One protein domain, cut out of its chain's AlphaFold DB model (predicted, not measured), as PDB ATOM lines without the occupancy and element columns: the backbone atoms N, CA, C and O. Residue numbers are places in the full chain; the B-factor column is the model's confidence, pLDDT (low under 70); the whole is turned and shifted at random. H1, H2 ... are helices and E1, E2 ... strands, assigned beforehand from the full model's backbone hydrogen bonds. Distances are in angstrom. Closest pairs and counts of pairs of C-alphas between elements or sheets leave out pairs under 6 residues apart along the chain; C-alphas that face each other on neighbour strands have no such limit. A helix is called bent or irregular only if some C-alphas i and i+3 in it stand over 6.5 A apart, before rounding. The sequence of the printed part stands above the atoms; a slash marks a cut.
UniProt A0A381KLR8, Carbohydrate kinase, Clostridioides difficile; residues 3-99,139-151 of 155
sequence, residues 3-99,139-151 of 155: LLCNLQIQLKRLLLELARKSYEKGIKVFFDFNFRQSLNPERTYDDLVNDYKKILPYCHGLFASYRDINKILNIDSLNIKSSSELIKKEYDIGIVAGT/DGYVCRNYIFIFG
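Overview. This is residues 3 to 99 and 139 to 151 of the 155 residues of the protein "Carbohydrate kinase" of Clostridioides difficile (UniProt A0A381KLR8). A small sheet of three parallel strands makes the core, with H5 over one face and H4 over the other, while H2 and H3 pack at its margins and H1 lies off the sheet, alongside the end of H2. The printed part has 110 residues, with five named helices and three named strands in the order H1 E1 H2 E2 H3 H4 E3 H5; the sheet runs E1 E2 E3. The class is mostly helix. The whole is compact, with a radius of gyration of the C-alphas of 13.5 A, and spans 40 by 36 by 27 A.

Arrangement. Residues 3 to 4 pair, parallel, with residues 31 to 32 of E1, residues 30 to 32. H1, residues 9 to 24, is not on the sheet; its residues 16 to 23 touch H2, residues 45 to 58, at a shallow tilt of 22 degrees, the same way, with the C-alphas of Arg 20 and Tyr 58 closest at 5.5 A. H2 only grazes the sheet with residues 52 to 58. E1 and E2, residues 61 to 63, are parallel neighbours, with N 31 and O 61 at 2.9 A, within hydrogen-bond range. H3, residues 66 to 73, only grazes the sheet with residues 66 to 69; it touches H2 about perpendicular at 89 degrees, with the C-alphas of Val 49 and Ile 72 closest at 5.2 A. H4, residues 80 to 91, touches H3 with residues 80 to 84, the C-alphas of Tyr 66 and Ile 80 being closest at 5.6 A, at a shallow tilt of 34 degrees, only just short of steep. Helix packing is only just mostly aligned, with 2 of 3 pairs at a shallow tilt. E2 and E3, residues 95 to 99, are parallel, with N 62 and O 95 at 2.8 A, within hydrogen-bond range. H4 lies over E3 at a height over the sheet of 9.1 A, on a local plane fitted to just 6 C-alphas, slantwise to the strands at 34 degrees to E3 on the local plane. H5, residues 139 to 150, lies on the opposite face, over E2 and E3 at a height over the sheet of 9.3 A, only just along the strands at 27 degrees to E3 on the local plane; this makes three layers, helices on both faces of a sheet. E1, H2, E2 and E2, H3, H4, E3 are strand-helix-strand units, parallel neighbour strands joined through helices, each with a right-handed crossover. Every O i to N i+4 pair is within hydrogen-bond range in H3, H4 and H5, against 10 of 12 in H1 and 7 of 10 in H2.

Along the chain. H1 starts with C-alpha 9 at (-29.479, 3.918, 44.884) and is 23.6 A long. H2 is 21.9 A long and only just irregular, C-alphas 54 and 57 being 6.9 A apart. H4 measures 16.4 A, E3 13.9 A. H5 measures 16.1 A and ends with C-alpha 150 at (-16.351, -19.533, 60.490).

Size, cuts and confidence. The C-alphas farthest apart, those of Glu 42 and Gly 151, are 40.2 A apart. Residues 100 to 138 are not printed, and C-alphas 99 and 139 are 11.7 A apart across the cut. Of the links printed whole, E1 to H2 is long, with 12 residues. The mean pLDDT of the printed part is 79.1; residues 3 to 10, 72 to 78 and 139 to 151 are under 70.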
ATOM      1  N   LEU A   3     -22.798  -8.473  53.615       64.56
ATOM      2  CA  LEU A   3     -23.509  -7.371  52.970       64.56
ATOM      3  C   LEU A   3     -24.959  -7.806  52.726       64.56
ATOM      4  O   LEU A   3     -25.205  -8.716  51.936       64.56
ATOM      5  N   LEU A   4     -25.903  -7.165  53.423       59.38
ATOM      6  CA  LEU A   4     -27.344  -7.366  53.240       59.38
ATOM      7  C   LEU A   4     -27.852  -6.385  52.182       59.38
ATOM      8  O   LEU A   4     -27.682  -5.171  52.324       59.38
ATOM      9  N   CYS A   5     -28.464  -6.893  51.113       58.81
ATOM     10  CA  CYS A   5     -28.879  -6.048  50.003       58.81
ATOM     11  C   CYS A   5     -30.347  -5.611  50.116       58.81
ATOM     12  O   CYS A   5     -31.267  -6.393  49.906       58.81
ATOM     13  N   ASN A   6     -30.569  -4.323  50.388       56.25
ATOM     14  CA  ASN A   6     -31.840  -3.643  50.132       56.25
ATOM     15  C   ASN A   6     -31.507  -2.292  49.473       56.25
ATOM     16  O   ASN A   6     -31.159  -1.316  50.136       56.25
ATOM     17  N   LEU A   7     -31.432  -2.289  48.140       54.16
ATOM     18  CA  LEU A   7     -30.703  -1.280  47.362       54.16
ATOM     19  C   LEU A   7     -31.489   0.021  47.157       54.16
ATOM     20  O   LEU A   7     -32.031   0.262  46.082       54.16
ATOM     21  N   GLN A   8     -31.429   0.937  48.121       60.34
ATOM     22  CA  GLN A   8     -31.531   2.355  47.768       60.34
ATOM     23  C   GLN A   8     -30.291   2.777  46.957       60.34
ATOM     24  O   GLN A   8     -29.159   2.396  47.270       60.34
ATOM     25  N   ILE A   9     -30.494   3.578  45.904       60.62
ATOM     26  CA  ILE A   9     -29.479   3.918  44.884       60.62
ATOM     27  C   ILE A   9     -28.180   4.478  45.487       60.62
ATOM     28  O   ILE A   9     -27.089   4.148  45.016       60.62
ATOM     29  N   GLN A  10     -28.273   5.298  46.536       64.50
ATOM     30  CA  GLN A  10     -27.106   5.904  47.187       64.50
ATOM     31  C   GLN A  10     -26.259   4.878  47.958       64.50
ATOM     32  O   GLN A  10     -25.031   4.939  47.915       64.50
ATOM     33  N   LEU A  11     -26.893   3.887  48.588       75.19
ATOM     34  CA  LEU A  11     -26.205   2.867  49.383       75.19
ATOM     35  C   LEU A  11     -25.420   1.884  48.501       75.19
ATOM     36  O   LEU A  11     -24.372   1.379  48.891       75.19
ATOM     37  N   LYS A  12     -25.879   1.664  47.267       77.75
ATOM     38  CA  LYS A  12     -25.263   0.743  46.306       77.75
ATOM     39  C   LYS A  12     -23.798   1.050  45.999       77.75
ATOM     40  O   LYS A  12     -22.975   0.140  45.995       77.75
ATOM     41  N   ARG A  13     -23.480   2.310  45.671       81.81
ATOM     42  CA  ARG A  13     -22.109   2.698  45.285       81.81
ATOM     43  C   ARG A  13     -21.146   2.459  46.442       81.81
ATOM     44  O   ARG A  13     -20.080   1.890  46.235       81.81
ATOM     45  N   LEU A  14     -21.580   2.819  47.650       85.69
ATOM     46  CA  LEU A  14     -20.834   2.579  48.875       85.69
ATOM     47  C   LEU A  14     -20.632   1.080  49.133       85.69
ATOM     48  O   LEU A  14     -19.510   0.668  49.402       85.69
ATOM     49  N   LEU A  15     -21.683   0.262  49.012       85.94
ATOM     50  CA  LEU A  15     -21.597  -1.192  49.203       85.94
ATOM     51  C   LEU A  15     -20.638  -1.847  48.203       85.94
ATOM     52  O   LEU A  15     -19.838  -2.693  48.593       85.94
ATOM     53  N   LEU A  16     -20.683  -1.436  46.933       89.19
ATOM     54  CA  LEU A  16     -19.782  -1.947  45.900       89.19
ATOM     55  C   LEU A  16     -18.326  -1.552  46.175       89.19
ATOM     56  O   LEU A  16     -17.428  -2.385  46.073       89.19
ATOM     57  N   GLU A  17     -18.081  -0.297  46.556       91.00
ATOM     58  CA  GLU A  17     -16.733   0.158  46.900       91.00
ATOM     59  C   GLU A  17     -16.206  -0.535  48.164       91.00
ATOM     60  O   GLU A  17     -15.035  -0.916  48.216       91.00
ATOM     61  N   LEU A  18     -17.069  -0.749  49.158       90.88
ATOM     62  CA  LEU A  18     -16.744  -1.479  50.378       90.88
ATOM     63  C   LEU A  18     -16.407  -2.944  50.081       90.88
ATOM     64  O   LEU A  18     -15.414  -3.445  50.608       90.88
ATOM     65  N   ALA A  19     -17.189  -3.615  49.229       91.62
ATOM     66  CA  ALA A  19     -16.910  -4.978  48.784       91.62
ATOM     67  C   ALA A  19     -15.546  -5.055  48.088       91.62
ATOM     68  O   ALA A  19     -14.694  -5.832  48.515       91.62
ATOM     69  N   ARG A  20     -15.292  -4.174  47.110       93.94
ATOM     70  CA  ARG A  20     -14.016  -4.115  46.383       93.94
ATOM     71  C   ARG A  20     -12.827  -3.886  47.319       93.94
ATOM     72  O   ARG A  20     -11.882  -4.664  47.304       93.94
ATOM     73  N   LYS A  21     -12.884  -2.861  48.178       94.00
ATOM     74  CA  LYS A  21     -11.795  -2.555  49.127       94.00
ATOM     75  C   LYS A  21     -11.573  -3.669  50.147       94.00
ATOM     76  O   LYS A  21     -10.448  -3.862  50.595       94.00
ATOM     77  N   SER A  22     -12.633  -4.366  50.551       92.75
ATOM     78  CA  SER A  22     -12.524  -5.511  51.460       92.75
ATOM     79  C   SER A  22     -11.842  -6.685  50.769       92.75
ATOM     80  O   SER A  22     -10.908  -7.252  51.329       92.75
ATOM     81  N   TYR A  23     -12.251  -6.982  49.534       91.62
ATOM     82  CA  TYR A  23     -11.661  -8.022  48.698       91.62
ATOM     83  C   TYR A  23     -10.162  -7.780  48.463       91.62
ATOM     84  O   TYR A  23      -9.345  -8.648  48.750       91.62
ATOM     85  N   GLU A  24      -9.778  -6.560  48.071       92.75
ATOM     86  CA  GLU A  24      -8.375  -6.157  47.865       92.75
ATOM     87  C   GLU A  24      -7.507  -6.287  49.125       92.75
ATOM     88  O   GLU A  24      -6.299  -6.489  49.035       92.75
ATOM     89  N   LYS A  25      -8.113  -6.180  50.311       93.94
ATOM     90  CA  LYS A  25      -7.435  -6.336  51.605       93.94
ATOM     91  C   LYS A  25      -7.444  -7.777  52.129       93.94
ATOM     92  O   LYS A  25      -7.028  -7.997  53.264       93.94
ATOM     93  N   GLY A  26      -7.954  -8.740  51.359       89.50
ATOM     94  CA  GLY A  26      -8.090 -10.135  51.790       89.50
ATOM     95  C   GLY A  26      -9.148 -10.354  52.878       89.50
ATOM     96  O   GLY A  26      -9.141 -11.374  53.566       89.50
ATOM     97  N   ILE A  27     -10.065  -9.402  53.075       91.00
ATOM     98  CA  ILE A  27     -11.173  -9.546  54.022       91.00
ATOM     99  C   ILE A  27     -12.274 -10.354  53.341       91.00
ATOM    100  O   ILE A  27     -12.818  -9.934  52.321       91.00
ATOM    101  N   LYS A  28     -12.671 -11.481  53.944       89.62
ATOM    102  CA  LYS A  28     -13.745 -12.320  53.395       89.62
ATOM    103  C   LYS A  28     -15.075 -11.558  53.314       89.62
ATOM    104  O   LYS A  28     -15.604 -11.062  54.322       89.62
ATOM    105  N   VAL A  29     -15.641 -11.532  52.111       90.56
ATOM    106  CA  VAL A  29     -16.911 -10.874  51.775       90.56
ATOM    107  C   VAL A  29     -17.976 -11.935  51.527       90.56
ATOM    108  O   VAL A  29     -17.814 -12.788  50.661       90.56
ATOM    109  N   PHE A  30     -19.064 -11.870  52.286       89.69
ATOM    110  CA  PHE A  30     -20.246 -12.705  52.119       89.69
ATOM    111  C   PHE A  30     -21.411 -11.819  51.699       89.69
ATOM    112  O   PHE A  30     -21.639 -10.770  52.304       89.69
ATOM    113  N   PHE A  31     -22.143 -12.227  50.672       87.25
ATOM    114  CA  PHE A  31     -23.248 -11.445  50.130       87.25
ATOM    115  C   PHE A  31     -24.554 -12.229  50.217       87.25
ATOM    116  O   PHE A  31     -24.643 -13.348  49.713       87.25
ATOM    117  N   ASP A  32     -25.555 -11.644  50.872       86.12
ATOM    118  CA  ASP A  32     -26.913 -12.186  50.905       86.12
ATOM    119  C   ASP A  32     -27.745 -11.525  49.812       86.12
ATOM    120  O   ASP A  32     -27.912 -10.300  49.786       86.12
ATOM    121  N   PHE A  33     -28.266 -12.358  48.914       78.19
ATOM    122  CA  PHE A  33     -29.085 -11.914  47.807       78.19
ATOM    123  C   PHE A  33     -30.351 -11.193  48.290       78.19
ATOM    124  O   PHE A  33     -30.648 -10.125  47.777       78.19
ATOM    125  N   ASN A  34     -31.107 -11.740  49.248       75.00
ATOM    126  CA  ASN A  34     -32.363 -11.161  49.772       75.00
ATOM    127  C   ASN A  34     -33.197 -10.334  48.750       75.00
ATOM    128  O   ASN A  34     -33.649  -9.222  49.034       75.00
ATOM    129  N   PHE A  35     -33.388 -10.855  47.531       73.44
ATOM    130  CA  PHE A  35     -33.923 -10.070  46.419       73.44
ATOM    131  C   PHE A  35     -35.412  -9.754  46.605       73.44
ATOM    132  O   PHE A  35     -36.254 -10.650  46.722       73.44
ATOM    133  N   ARG A  36     -35.763  -8.462  46.580       72.50
ATOM    134  CA  ARG A  36     -37.148  -7.984  46.728       72.50
ATOM    135  C   ARG A  36     -37.479  -6.890  45.717       72.50
ATOM    136  O   ARG A  36     -37.319  -5.700  45.986       72.50
ATOM    137  N   GLN A  37     -38.024  -7.294  44.568       70.94
ATOM    138  CA  GLN A  37     -38.520  -6.355  43.554       70.94
ATOM    139  C   GLN A  37     -39.622  -5.432  44.100       70.94
ATOM    140  O   GLN A  37     -39.654  -4.257  43.764       70.94
ATOM    141  N   SER A  38     -40.470  -5.922  45.011       74.94
ATOM    142  CA  SER A  38     -41.532  -5.122  45.641       74.94
ATOM    143  C   SER A  38     -41.017  -3.909  46.424       74.94
ATOM    144  O   SER A  38     -41.778  -2.986  46.678       74.94
ATOM    145  N   LEU A  39     -39.742  -3.915  46.831       72.31
ATOM    146  CA  LEU A  39     -39.101  -2.790  47.518       72.31
ATOM    147  C   LEU A  39     -38.426  -1.810  46.548       72.31
ATOM    148  O   LEU A  39     -37.887  -0.797  46.981       72.31
ATOM    149  N   ASN A  40     -38.448  -2.104  45.247       71.88
ATOM    150  CA  ASN A  40     -37.829  -1.312  44.188       71.88
ATOM    151  C   ASN A  40     -38.812  -1.112  43.014       71.88
ATOM    152  O   ASN A  40     -38.502  -1.526  41.897       71.88
ATOM    153  N   PRO A  41     -39.998  -0.513  43.244       74.81
ATOM    154  CA  PRO A  41     -41.054  -0.418  42.229       74.81
ATOM    155  C   PRO A  41     -40.645   0.402  40.996       74.81
ATOM    156  O   PRO A  41     -41.092   0.110  39.894       74.81
ATOM    157  N   GLU A  42     -39.749   1.376  41.172       79.81
ATOM    158  CA  GLU A  42     -39.255   2.270  40.113       79.81
ATOM    159  C   GLU A  42     -38.138   1.654  39.249       79.81
ATOM    160  O   GLU A  42     -37.607   2.312  38.356       79.81
ATOM    161  N   ARG A  43     -37.700   0.423  39.544       78.88
ATOM    162  CA  ARG A  43     -36.559  -0.210  38.871       78.88
ATOM    163  C   ARG A  43     -37.005  -1.423  38.079       78.88
ATOM    164  O   ARG A  43     -37.787  -2.243  38.565       78.88
ATOM    165  N   THR A  44     -36.453  -1.578  36.880       82.50
ATOM    166  CA  THR A  44     -36.694  -2.791  36.105       82.50
ATOM    167  C   THR A  44     -36.017  -3.985  36.774       82.50
ATOM    168  O   THR A  44     -35.069  -3.855  37.555       82.50
ATOM    169  N   TYR A  45     -36.518  -5.176  36.464       79.69
ATOM    170  CA  TYR A  45     -35.902  -6.415  36.910       79.69
ATOM    171  C   TYR A  45     -34.431  -6.506  36.468       79.69
ATOM    172  O   TYR A  45     -33.559  -6.789  37.288       79.69
ATOM    173  N   ASP A  46     -34.155  -6.167  35.208       82.25
ATOM    174  CA  ASP A  46     -32.810  -6.206  34.629       82.25
ATOM    175  C   ASP A  46     -31.856  -5.216  35.302       82.25
ATOM    176  O   ASP A  46     -30.689  -5.537  35.538       82.25
ATOM    177  N   ASP A  47     -32.344  -4.036  35.699       82.25
ATOM    178  CA  ASP A  47     -31.544  -3.072  36.459       82.25
ATOM    179  C   ASP A  47     -31.094  -3.633  37.807       82.25
ATOM    180  O   ASP A  47     -29.965  -3.395  38.243       82.25
ATOM    181  N   LEU A  48     -31.979  -4.359  38.493       78.88
ATOM    182  CA  LEU A  48     -31.648  -4.990  39.766       78.88
ATOM    183  C   LEU A  48     -30.667  -6.142  39.547       78.88
ATOM    184  O   LEU A  48     -29.659  -6.220  40.240       78.88
ATOM    185  N   VAL A  49     -30.904  -6.992  38.552       81.44
ATOM    186  CA  VAL A  49     -30.005  -8.102  38.211       81.44
ATOM    187  C   VAL A  49     -28.592  -7.613  37.886       81.44
ATOM    188  O   VAL A  49     -27.613  -8.121  38.436       81.44
ATOM    189  N   ASN A  50     -28.473  -6.581  37.049       84.88
ATOM    190  CA  ASN A  50     -27.188  -5.996  36.669       84.88
ATOM    191  C   ASN A  50     -26.408  -5.439  37.865       84.88
ATOM    192  O   ASN A  50     -25.178  -5.387  37.842       84.88
ATOM    193  N   ASP A  51     -27.101  -5.018  38.918       84.12
ATOM    194  CA  ASP A  51     -26.459  -4.507  40.124       84.12
ATOM    195  C   ASP A  51     -25.882  -5.606  40.990       84.12
ATOM    196  O   ASP A  51     -24.781  -5.451  41.518       84.12
ATOM    197  N   TYR A  52     -26.600  -6.716  41.096       83.88
ATOM    198  CA  TYR A  52     -26.134  -7.888  41.817       83.88
ATOM    199  C   TYR A  52     -24.906  -8.457  41.119       83.88
ATOM    200  O   TYR A  52     -23.878  -8.633  41.758       83.88
ATOM    201  N   LYS A  53     -24.942  -8.612  39.791       86.88
ATOM    202  CA  LYS A  53     -23.794  -9.117  39.020       86.88
ATOM    203  C   LYS A  53     -22.508  -8.308  39.226       86.88
ATOM    204  O   LYS A  53     -21.427  -8.879  39.212       86.88
ATOM    205  N   LYS A  54     -22.601  -6.997  39.483       89.75
ATOM    206  CA  LYS A  54     -21.426  -6.140  39.737       89.75
ATOM    207  C   LYS A  54     -20.720  -6.430  41.061       89.75
ATOM    208  O   LYS A  54     -19.536  -6.127  41.158       89.75
ATOM    209  N   ILE A  55     -21.420  -6.950  42.073       89.56
ATOM    210  CA  ILE A  55     -20.815  -7.227  43.386       89.56
ATOM    211  C   ILE A  55     -20.189  -8.620  43.460       89.56
ATOM    212  O   ILE A  55     -19.228  -8.798  44.200       89.56
ATOM    213  N   LEU A  56     -20.701  -9.579  42.678       90.44
ATOM    214  CA  LEU A  56     -20.293 -10.989  42.727       90.44
ATOM    215  C   LEU A  56     -18.779 -11.219  42.570       90.44
ATOM    216  O   LEU A  56     -18.260 -12.006  43.356       90.44
ATOM    217  N   PRO A  57     -18.042 -10.516  41.682       93.38
ATOM    218  CA  PRO A  57     -16.587 -10.678  41.565       93.38
ATOM    219  C   PRO A  57     -15.790 -10.294  42.821       93.38
ATOM    220  O   PRO A  57     -14.597 -10.554  42.897       93.38
ATOM    221  N   TYR A  58     -16.422  -9.620  43.785       93.56
ATOM    222  CA  TYR A  58     -15.797  -9.194  45.040       93.56
ATOM    223  C   TYR A  58     -16.307 -10.003  46.239       93.56
ATOM    224  O   TYR A  58     -16.110  -9.602  47.390       93.56
ATOM    225  N   CYS A  59     -16.987 -11.123  45.990       92.25
ATOM    226  CA  CYS A  59     -17.551 -11.999  47.007       92.25
ATOM    227  C   CYS A  59     -16.723 -13.278  47.140       92.25
ATOM    228  O   CYS A  59     -16.269 -13.846  46.163       92.25
ATOM    229  N   HIS A  60     -16.576 -13.758  48.371       92.94
ATOM    230  CA  HIS A  60     -15.990 -15.066  48.680       92.94
ATOM    231  C   HIS A  60     -17.074 -16.108  48.978       92.94
ATOM    232  O   HIS A  60     -16.843 -17.310  48.855       92.94
ATOM    233  N   GLY A  61     -18.258 -15.650  49.396       91.31
ATOM    234  CA  GLY A  61     -19.398 -16.513  49.644       91.31
ATOM    235  C   GLY A  61     -20.735 -15.830  49.390       91.31
ATOM    236  O   GLY A  61     -20.855 -14.607  49.504       91.31
ATOM    237  N   LEU A  62     -21.744 -16.628  49.062       90.25
ATOM    238  CA  LEU A  62     -23.094 -16.168  48.757       90.25
ATOM    239  C   LEU A  62     -24.136 -16.893  49.595       90.25
ATOM    240  O   LEU A  62     -24.081 -18.114  49.757       90.25
ATOM    241  N   PHE A  63     -25.133 -16.136  50.042       88.00
ATOM    242  CA  PHE A  63     -26.385 -16.673  50.547       88.00
ATOM    243  C   PHE A  63     -27.491 -16.398  49.537       88.00
ATOM    244  O   PHE A  63     -27.799 -15.243  49.247       88.00
ATOM    245  N   ALA A  64     -28.066 -17.452  48.962       84.00
ATOM    246  CA  ALA A  64     -29.091 -17.311  47.935       84.00
ATOM    247  C   ALA A  64     -30.084 -18.470  47.968       84.00
ATOM    248  O   ALA A  64     -29.712 -19.631  48.139       84.00
ATOM    249  N   SER A  65     -31.375 -18.197  47.781       80.12
ATOM    250  CA  SER A  65     -32.331 -19.280  47.543       80.12
ATOM    251  C   SER A  65     -32.221 -19.793  46.103       80.12
ATOM    252  O   SER A  65     -31.748 -19.087  45.213       80.12
ATOM    253  N   TYR A  66     -32.738 -20.999  45.842       76.75
ATOM    254  CA  TYR A  66     -32.861 -21.524  44.471       76.75
ATOM    255  C   TYR A  66     -33.588 -20.556  43.533       76.75
ATOM    256  O   TYR A  66     -33.207 -20.374  42.379       76.75
ATOM    257  N   ARG A  67     -34.613 -19.879  44.058       75.75
ATOM    258  CA  ARG A  67     -35.359 -18.876  43.305       75.75
ATOM    259  C   ARG A  67     -34.480 -17.680  42.943       75.75
ATOM    260  O   ARG A  67     -34.616 -17.198  41.828       75.75
ATOM    261  N   ASP A  68     -33.635 -17.206  43.855       75.75
ATOM    262  CA  ASP A  68     -32.792 -16.026  43.627       75.75
ATOM    263  C   ASP A  68     -31.712 -16.312  42.588       75.75
ATOM    264  O   ASP A  68     -31.512 -15.509  41.682       75.75
ATOM    265  N   ILE A  69     -31.083 -17.488  42.673       75.62
ATOM    266  CA  ILE A  69     -30.043 -17.916  41.734       75.62
ATOM    267  C   ILE A  69     -30.580 -17.974  40.303       75.62
ATOM    268  O   ILE A  69     -30.052 -17.292  39.424       75.62
ATOM    269  N   ASN A  70     -31.656 -18.731  40.070       73.94
ATOM    270  CA  ASN A  70     -32.199 -18.891  38.720       73.94
ATOM    271  C   ASN A  70     -32.690 -17.561  38.152       73.94
ATOM    272  O   ASN A  70     -32.466 -17.258  36.983       73.94
ATOM    273  N   LYS A  71     -33.325 -16.742  38.997       72.06
ATOM    274  CA  LYS A  71     -33.812 -15.425  38.605       72.06
ATOM    275  C   LYS A  71     -32.666 -14.498  38.209       72.06
ATOM    276  O   LYS A  71     -32.663 -13.951  37.109       72.06
ATOM    277  N   ILE A  72     -31.690 -14.303  39.084       68.62
ATOM    278  CA  ILE A  72     -30.724 -13.213  38.912       68.62
ATOM    279  C   ILE A  72     -29.622 -13.569  37.927       68.62
ATOM    280  O   ILE A  72     -29.050 -12.692  37.287       68.62
ATOM    281  N   LEU A  73     -29.329 -14.849  37.752       69.19
ATOM    282  CA  LEU A  73     -28.226 -15.243  36.888       69.19
ATOM    283  C   LEU A  73     -28.691 -15.723  35.522       69.19
ATOM    284  O   LEU A  73     -27.857 -15.884  34.638       69.19
ATOM    285  N   ASN A  74     -30.009 -15.855  35.323       67.25
ATOM    286  CA  ASN A  74     -30.602 -16.370  34.091       67.25
ATOM    287  C   ASN A  74     -29.993 -17.729  33.699       67.25
ATOM    288  O   ASN A  74     -29.754 -18.016  32.529       67.25
ATOM    289  N   ILE A  75     -29.662 -18.531  34.715       66.75
ATOM    290  CA  ILE A  75     -29.077 -19.853  34.542       66.75
ATOM    291  C   ILE A  75     -30.242 -20.822  34.341       66.75
ATOM    292  O   ILE A  75     -30.922 -21.183  35.305       66.75
ATOM    293  N   ASP A  76     -30.433 -21.279  33.105       60.25
ATOM    294  CA  ASP A  76     -31.340 -22.381  32.745       60.25
ATOM    295  C   ASP A  76     -30.769 -23.732  33.214       60.25
ATOM    296  O   ASP A  76     -30.488 -24.649  32.441       60.25
ATOM    297  N   SER A  77     -30.535 -23.859  34.518       64.56
ATOM    298  CA  SER A  77     -30.121 -25.120  35.130       64.56
ATOM    299  C   SER A  77     -31.321 -25.861  35.706       64.56
ATOM    300  O   SER A  77     -32.248 -25.269  36.256       64.56
ATOM    301  N   LEU A  78     -31.274 -27.189  35.609       66.00
ATOM    302  CA  LEU A  78     -32.356 -28.077  36.034       66.00
ATOM    303  C   LEU A  78     -32.501 -28.178  37.566       66.00
ATOM    304  O   LEU A  78     -33.542 -28.622  38.044       66.00
ATOM    305  N   ASN A  79     -31.468 -27.823  38.345       83.94
ATOM    306  CA  ASN A  79     -31.483 -27.922  39.807       83.94
ATOM    307  C   ASN A  79     -30.449 -27.004  40.486       83.94
ATOM    308  O   ASN A  79     -29.462 -26.603  39.874       83.94
ATOM    309  N   ILE A  80     -30.662 -26.758  41.786       84.88
ATOM    310  CA  ILE A  80     -29.853 -25.869  42.636       84.88
ATOM    311  C   ILE A  80     -28.367 -26.236  42.696       84.88
ATOM    312  O   ILE A  80     -27.536 -25.337  42.775       84.88
ATOM    313  N   LYS A  81     -28.019 -27.528  42.649       89.56
ATOM    314  CA  LYS A  81     -26.628 -27.991  42.713       89.56
ATOM    315  C   LYS A  81     -25.866 -27.533  41.477       89.56
ATOM    316  O   LYS A  81     -24.780 -26.974  41.581       89.56
ATOM    317  N   SER A  82     -26.446 -27.738  40.298       88.25
ATOM    318  CA  SER A  82     -25.855 -27.261  39.048       88.25
ATOM    319  C   SER A  82     -25.767 -25.735  39.019       88.25
ATOM    320  O   SER A  82     -24.752 -25.202  38.578       88.25
ATOM    321  N   SER A  83     -26.788 -25.031  39.522       87.06
ATOM    322  CA  SER A  83     -26.765 -23.567  39.586       87.06
ATOM    323  C   SER A  83     -25.675 -23.043  40.524       87.06
ATOM    324  O   SER A  83     -24.975 -22.096  40.172       87.06
ATOM    325  N   SER A  84     -25.512 -23.648  41.706       88.44
ATOM    326  CA  SER A  84     -24.517 -23.218  42.690       88.44
ATOM    327  C   SER A  84     -23.093 -23.448  42.189       88.44
ATOM    328  O   SER A  84     -22.276 -22.538  42.287       88.44
ATOM    329  N   GLU A  85     -22.802 -24.601  41.578       89.19
ATOM    330  CA  GLU A  85     -21.471 -24.861  41.010       89.19
ATOM    331  C   GLU A  85     -21.144 -23.938  39.827       89.19
ATOM    332  O   GLU A  85     -20.005 -23.487  39.696       89.19
ATOM    333  N   LEU A  86     -22.129 -23.606  38.982       88.31
ATOM    334  CA  LEU A  86     -21.902 -22.677  37.874       88.31
ATOM    335  C   LEU A  86     -21.538 -21.277  38.381       88.31
ATOM    336  O   LEU A  86     -20.585 -20.688  37.883       88.31
ATOM    337  N   ILE A  87     -22.235 -20.779  39.407       88.00
ATOM    338  CA  ILE A  87     -21.919 -19.488  40.039       88.00
ATOM    339  C   ILE A  87     -20.521 -19.478  40.625       88.00
ATOM    340  O   ILE A  87     -19.775 -18.525  40.399       88.00
ATOM    341  N   LYS A  88     -20.183 -20.521  41.392       90.94
ATOM    342  CA  LYS A  88     -18.858 -20.660  42.001       90.94
ATOM    343  C   LYS A  88     -17.779 -20.537  40.937       90.94
ATOM    344  O   LYS A  88     -16.838 -19.773  41.106       90.94
ATOM    345  N   LYS A  89     -17.968 -21.223  39.808       90.50
ATOM    346  CA  LYS A  89     -17.036 -21.195  38.682       90.50
ATOM    347  C   LYS A  89     -16.998 -19.850  37.951       90.50
ATOM    348  O   LYS A  89     -15.920 -19.414  37.568       90.50
ATOM    349  N   GLU A  90     -18.144 -19.219  37.704       89.81
ATOM    350  CA  GLU A  90     -18.227 -17.972  36.927       89.81
ATOM    351  C   GLU A  90     -17.612 -16.779  37.670       89.81
ATOM    352  O   GLU A  90     -16.987 -15.925  37.042       89.81
ATOM    353  N   TYR A  91     -17.763 -16.735  38.994       90.44
ATOM    354  CA  TYR A  91     -17.353 -15.597  39.822       90.44
ATOM    355  C   TYR A  91     -16.207 -15.904  40.794       90.44
ATOM    356  O   TYR A  91     -15.897 -15.051  41.619       90.44
ATOM    357  N   ASP A  92     -15.595 -17.089  40.705       92.50
ATOM    358  CA  ASP A  92     -14.541 -17.562  41.620       92.50
ATOM    359  C   ASP A  92     -14.958 -17.495  43.103       92.50
ATOM    360  O   ASP A  92     -14.268 -16.977  43.981       92.50
ATOM    361  N   ILE A  93     -16.166 -17.989  43.384       92.50
ATOM    362  CA  ILE A  93     -16.774 -17.957  44.717       92.50
ATOM    363  C   ILE A  93     -16.579 -19.316  45.382       92.50
ATOM    364  O   ILE A  93     -16.994 -20.341  44.846       92.50
ATOM    365  N   GLY A  94     -16.007 -19.330  46.585       92.25
ATOM    366  CA  GLY A  94     -15.714 -20.577  47.297       92.25
ATOM    367  C   GLY A  94     -16.939 -21.231  47.939       92.25
ATOM    368  O   GLY A  94     -16.984 -22.450  48.076       92.25
ATOM    369  N   ILE A  95     -17.949 -20.449  48.350       93.38
ATOM    370  CA  ILE A  95     -19.114 -20.976  49.083       93.38
ATOM    371  C   ILE A  95     -20.426 -20.384  48.568       93.38
ATOM    372  O   ILE A  95     -20.600 -19.169  48.526       93.38
ATOM    373  N   VAL A  96     -21.405 -21.236  48.280       91.75
ATOM    374  CA  VAL A  96     -22.796 -20.838  48.031       91.75
ATOM    375  C   VAL A  96     -23.703 -21.642  48.952       91.75
ATOM    376  O   VAL A  96     -23.675 -22.869  48.941       91.75
ATOM    377  N   ALA A  97     -24.514 -20.967  49.757       91.19
ATOM    378  CA  ALA A  97     -25.416 -21.610  50.705       91.19
ATOM    379  C   ALA A  97     -26.803 -20.969  50.677       91.19
ATOM    380  O   ALA A  97     -26.977 -19.816  50.291       91.19
ATOM    381  N   GLY A  98     -27.823 -21.693  51.120       88.62
ATOM    382  CA  GLY A  98     -29.171 -21.134  51.140       88.62
ATOM    383  C   GLY A  98     -30.247 -22.127  51.517       88.62
ATOM    384  O   GLY A  98     -29.976 -23.264  51.881       88.62
ATOM    385  N   THR A  99     -31.499 -21.694  51.402       85.12
ATOM    386  CA  THR A  99     -32.652 -22.555  51.681       85.12
ATOM    387  C   THR A  99     -33.473 -22.836  50.433       85.12
ATOM    388  O   THR A  99     -33.703 -21.942  49.612       85.12
ATOM    389  N   ASP A 139     -32.401 -14.049  58.241       67.56
ATOM    390  CA  ASP A 139     -31.247 -13.564  59.004       67.56
ATOM    391  C   ASP A 139     -30.750 -14.628  59.995       67.56
ATOM    392  O   ASP A 139     -29.550 -14.862  60.109       67.56
ATOM    393  N   GLY A 140     -31.664 -15.365  60.639       63.12
ATOM    394  CA  GLY A 140     -31.325 -16.514  61.484       63.12
ATOM    395  C   GLY A 140     -30.615 -17.637  60.717       63.12
ATOM    396  O   GLY A 140     -29.655 -18.222  61.224       63.12
ATOM    397  N   TYR A 141     -31.030 -17.910  59.475       63.84
ATOM    398  CA  TYR A 141     -30.351 -18.877  58.609       63.84
ATOM    399  C   TYR A 141     -28.945 -18.401  58.228       63.84
ATOM    400  O   TYR A 141     -27.984 -19.159  58.372       63.84
ATOM    401  N   VAL A 142     -28.805 -17.148  57.789       63.44
ATOM    402  CA  VAL A 142     -27.513 -16.551  57.416       63.44
ATOM    403  C   VAL A 142     -26.560 -16.533  58.608       63.44
ATOM    404  O   VAL A 142     -25.434 -17.007  58.482       63.44
ATOM    405  N   CYS A 143     -27.015 -16.090  59.783       62.31
ATOM    406  CA  CYS A 143     -26.226 -16.103  61.015       62.31
ATOM    407  C   CYS A 143     -25.737 -17.511  61.361       62.31
ATOM    408  O   CYS A 143     -24.556 -17.697  61.646       62.31
ATOM    409  N   ARG A 144     -26.609 -18.524  61.287       56.38
ATOM    410  CA  ARG A 144     -26.213 -19.902  61.598       56.38
ATOM    411  C   ARG A 144     -25.221 -20.477  60.589       56.38
ATOM    412  O   ARG A 144     -24.292 -21.163  61.001       56.38
ATOM    413  N   ASN A 145     -25.370 -20.180  59.299       55.81
ATOM    414  CA  ASN A 145     -24.396 -20.611  58.294       55.81
ATOM    415  C   ASN A 145     -23.074 -19.859  58.430       55.81
ATOM    416  O   ASN A 145     -22.024 -20.468  58.293       55.81
ATOM    417  N   TYR A 146     -23.095 -18.567  58.758       56.69
ATOM    418  CA  TYR A 146     -21.880 -17.814  59.055       56.69
ATOM    419  C   TYR A 146     -21.139 -18.422  60.256       56.69
ATOM    420  O   TYR A 146     -19.931 -18.623  60.187       56.69
ATOM    421  N   ILE A 147     -21.857 -18.811  61.316       56.00
ATOM    422  CA  ILE A 147     -21.279 -19.550  62.448       56.00
ATOM    423  C   ILE A 147     -20.749 -20.919  62.011       56.00
ATOM    424  O   ILE A 147     -19.686 -21.294  62.462       56.00
ATOM    425  N   PHE A 148     -21.417 -21.657  61.126       54.53
ATOM    426  CA  PHE A 148     -20.919 -22.952  60.641       54.53
ATOM    427  C   PHE A 148     -19.683 -22.825  59.728       54.53
ATOM    428  O   PHE A 148     -18.788 -23.658  59.764       54.53
ATOM    429  N   ILE A 149     -19.616 -21.766  58.917       57.69
ATOM    430  CA  ILE A 149     -18.517 -21.506  57.974       57.69
ATOM    431  C   ILE A 149     -17.271 -20.964  58.694       57.69
ATOM    432  O   ILE A 149     -16.148 -21.213  58.258       57.69
ATOM    433  N   PHE A 150     -17.449 -20.195  59.771       53.59
ATOM    434  CA  PHE A 150     -16.351 -19.533  60.490       53.59
ATOM    435  C   PHE A 150     -16.073 -20.092  61.884       53.59
ATOM    436  O   PHE A 150     -14.943 -20.012  62.362       53.59
ATOM    437  N   GLY A 151     -17.087 -20.624  62.550       40.16
ATOM    438  CA  GLY A 151     -16.950 -21.383  63.778       40.16
ATOM    439  C   GLY A 151     -16.685 -22.829  63.405       40.16
ATOM    440  O   GLY A 151     -17.567 -23.513  62.895       40.16
TER     441      GLY A 151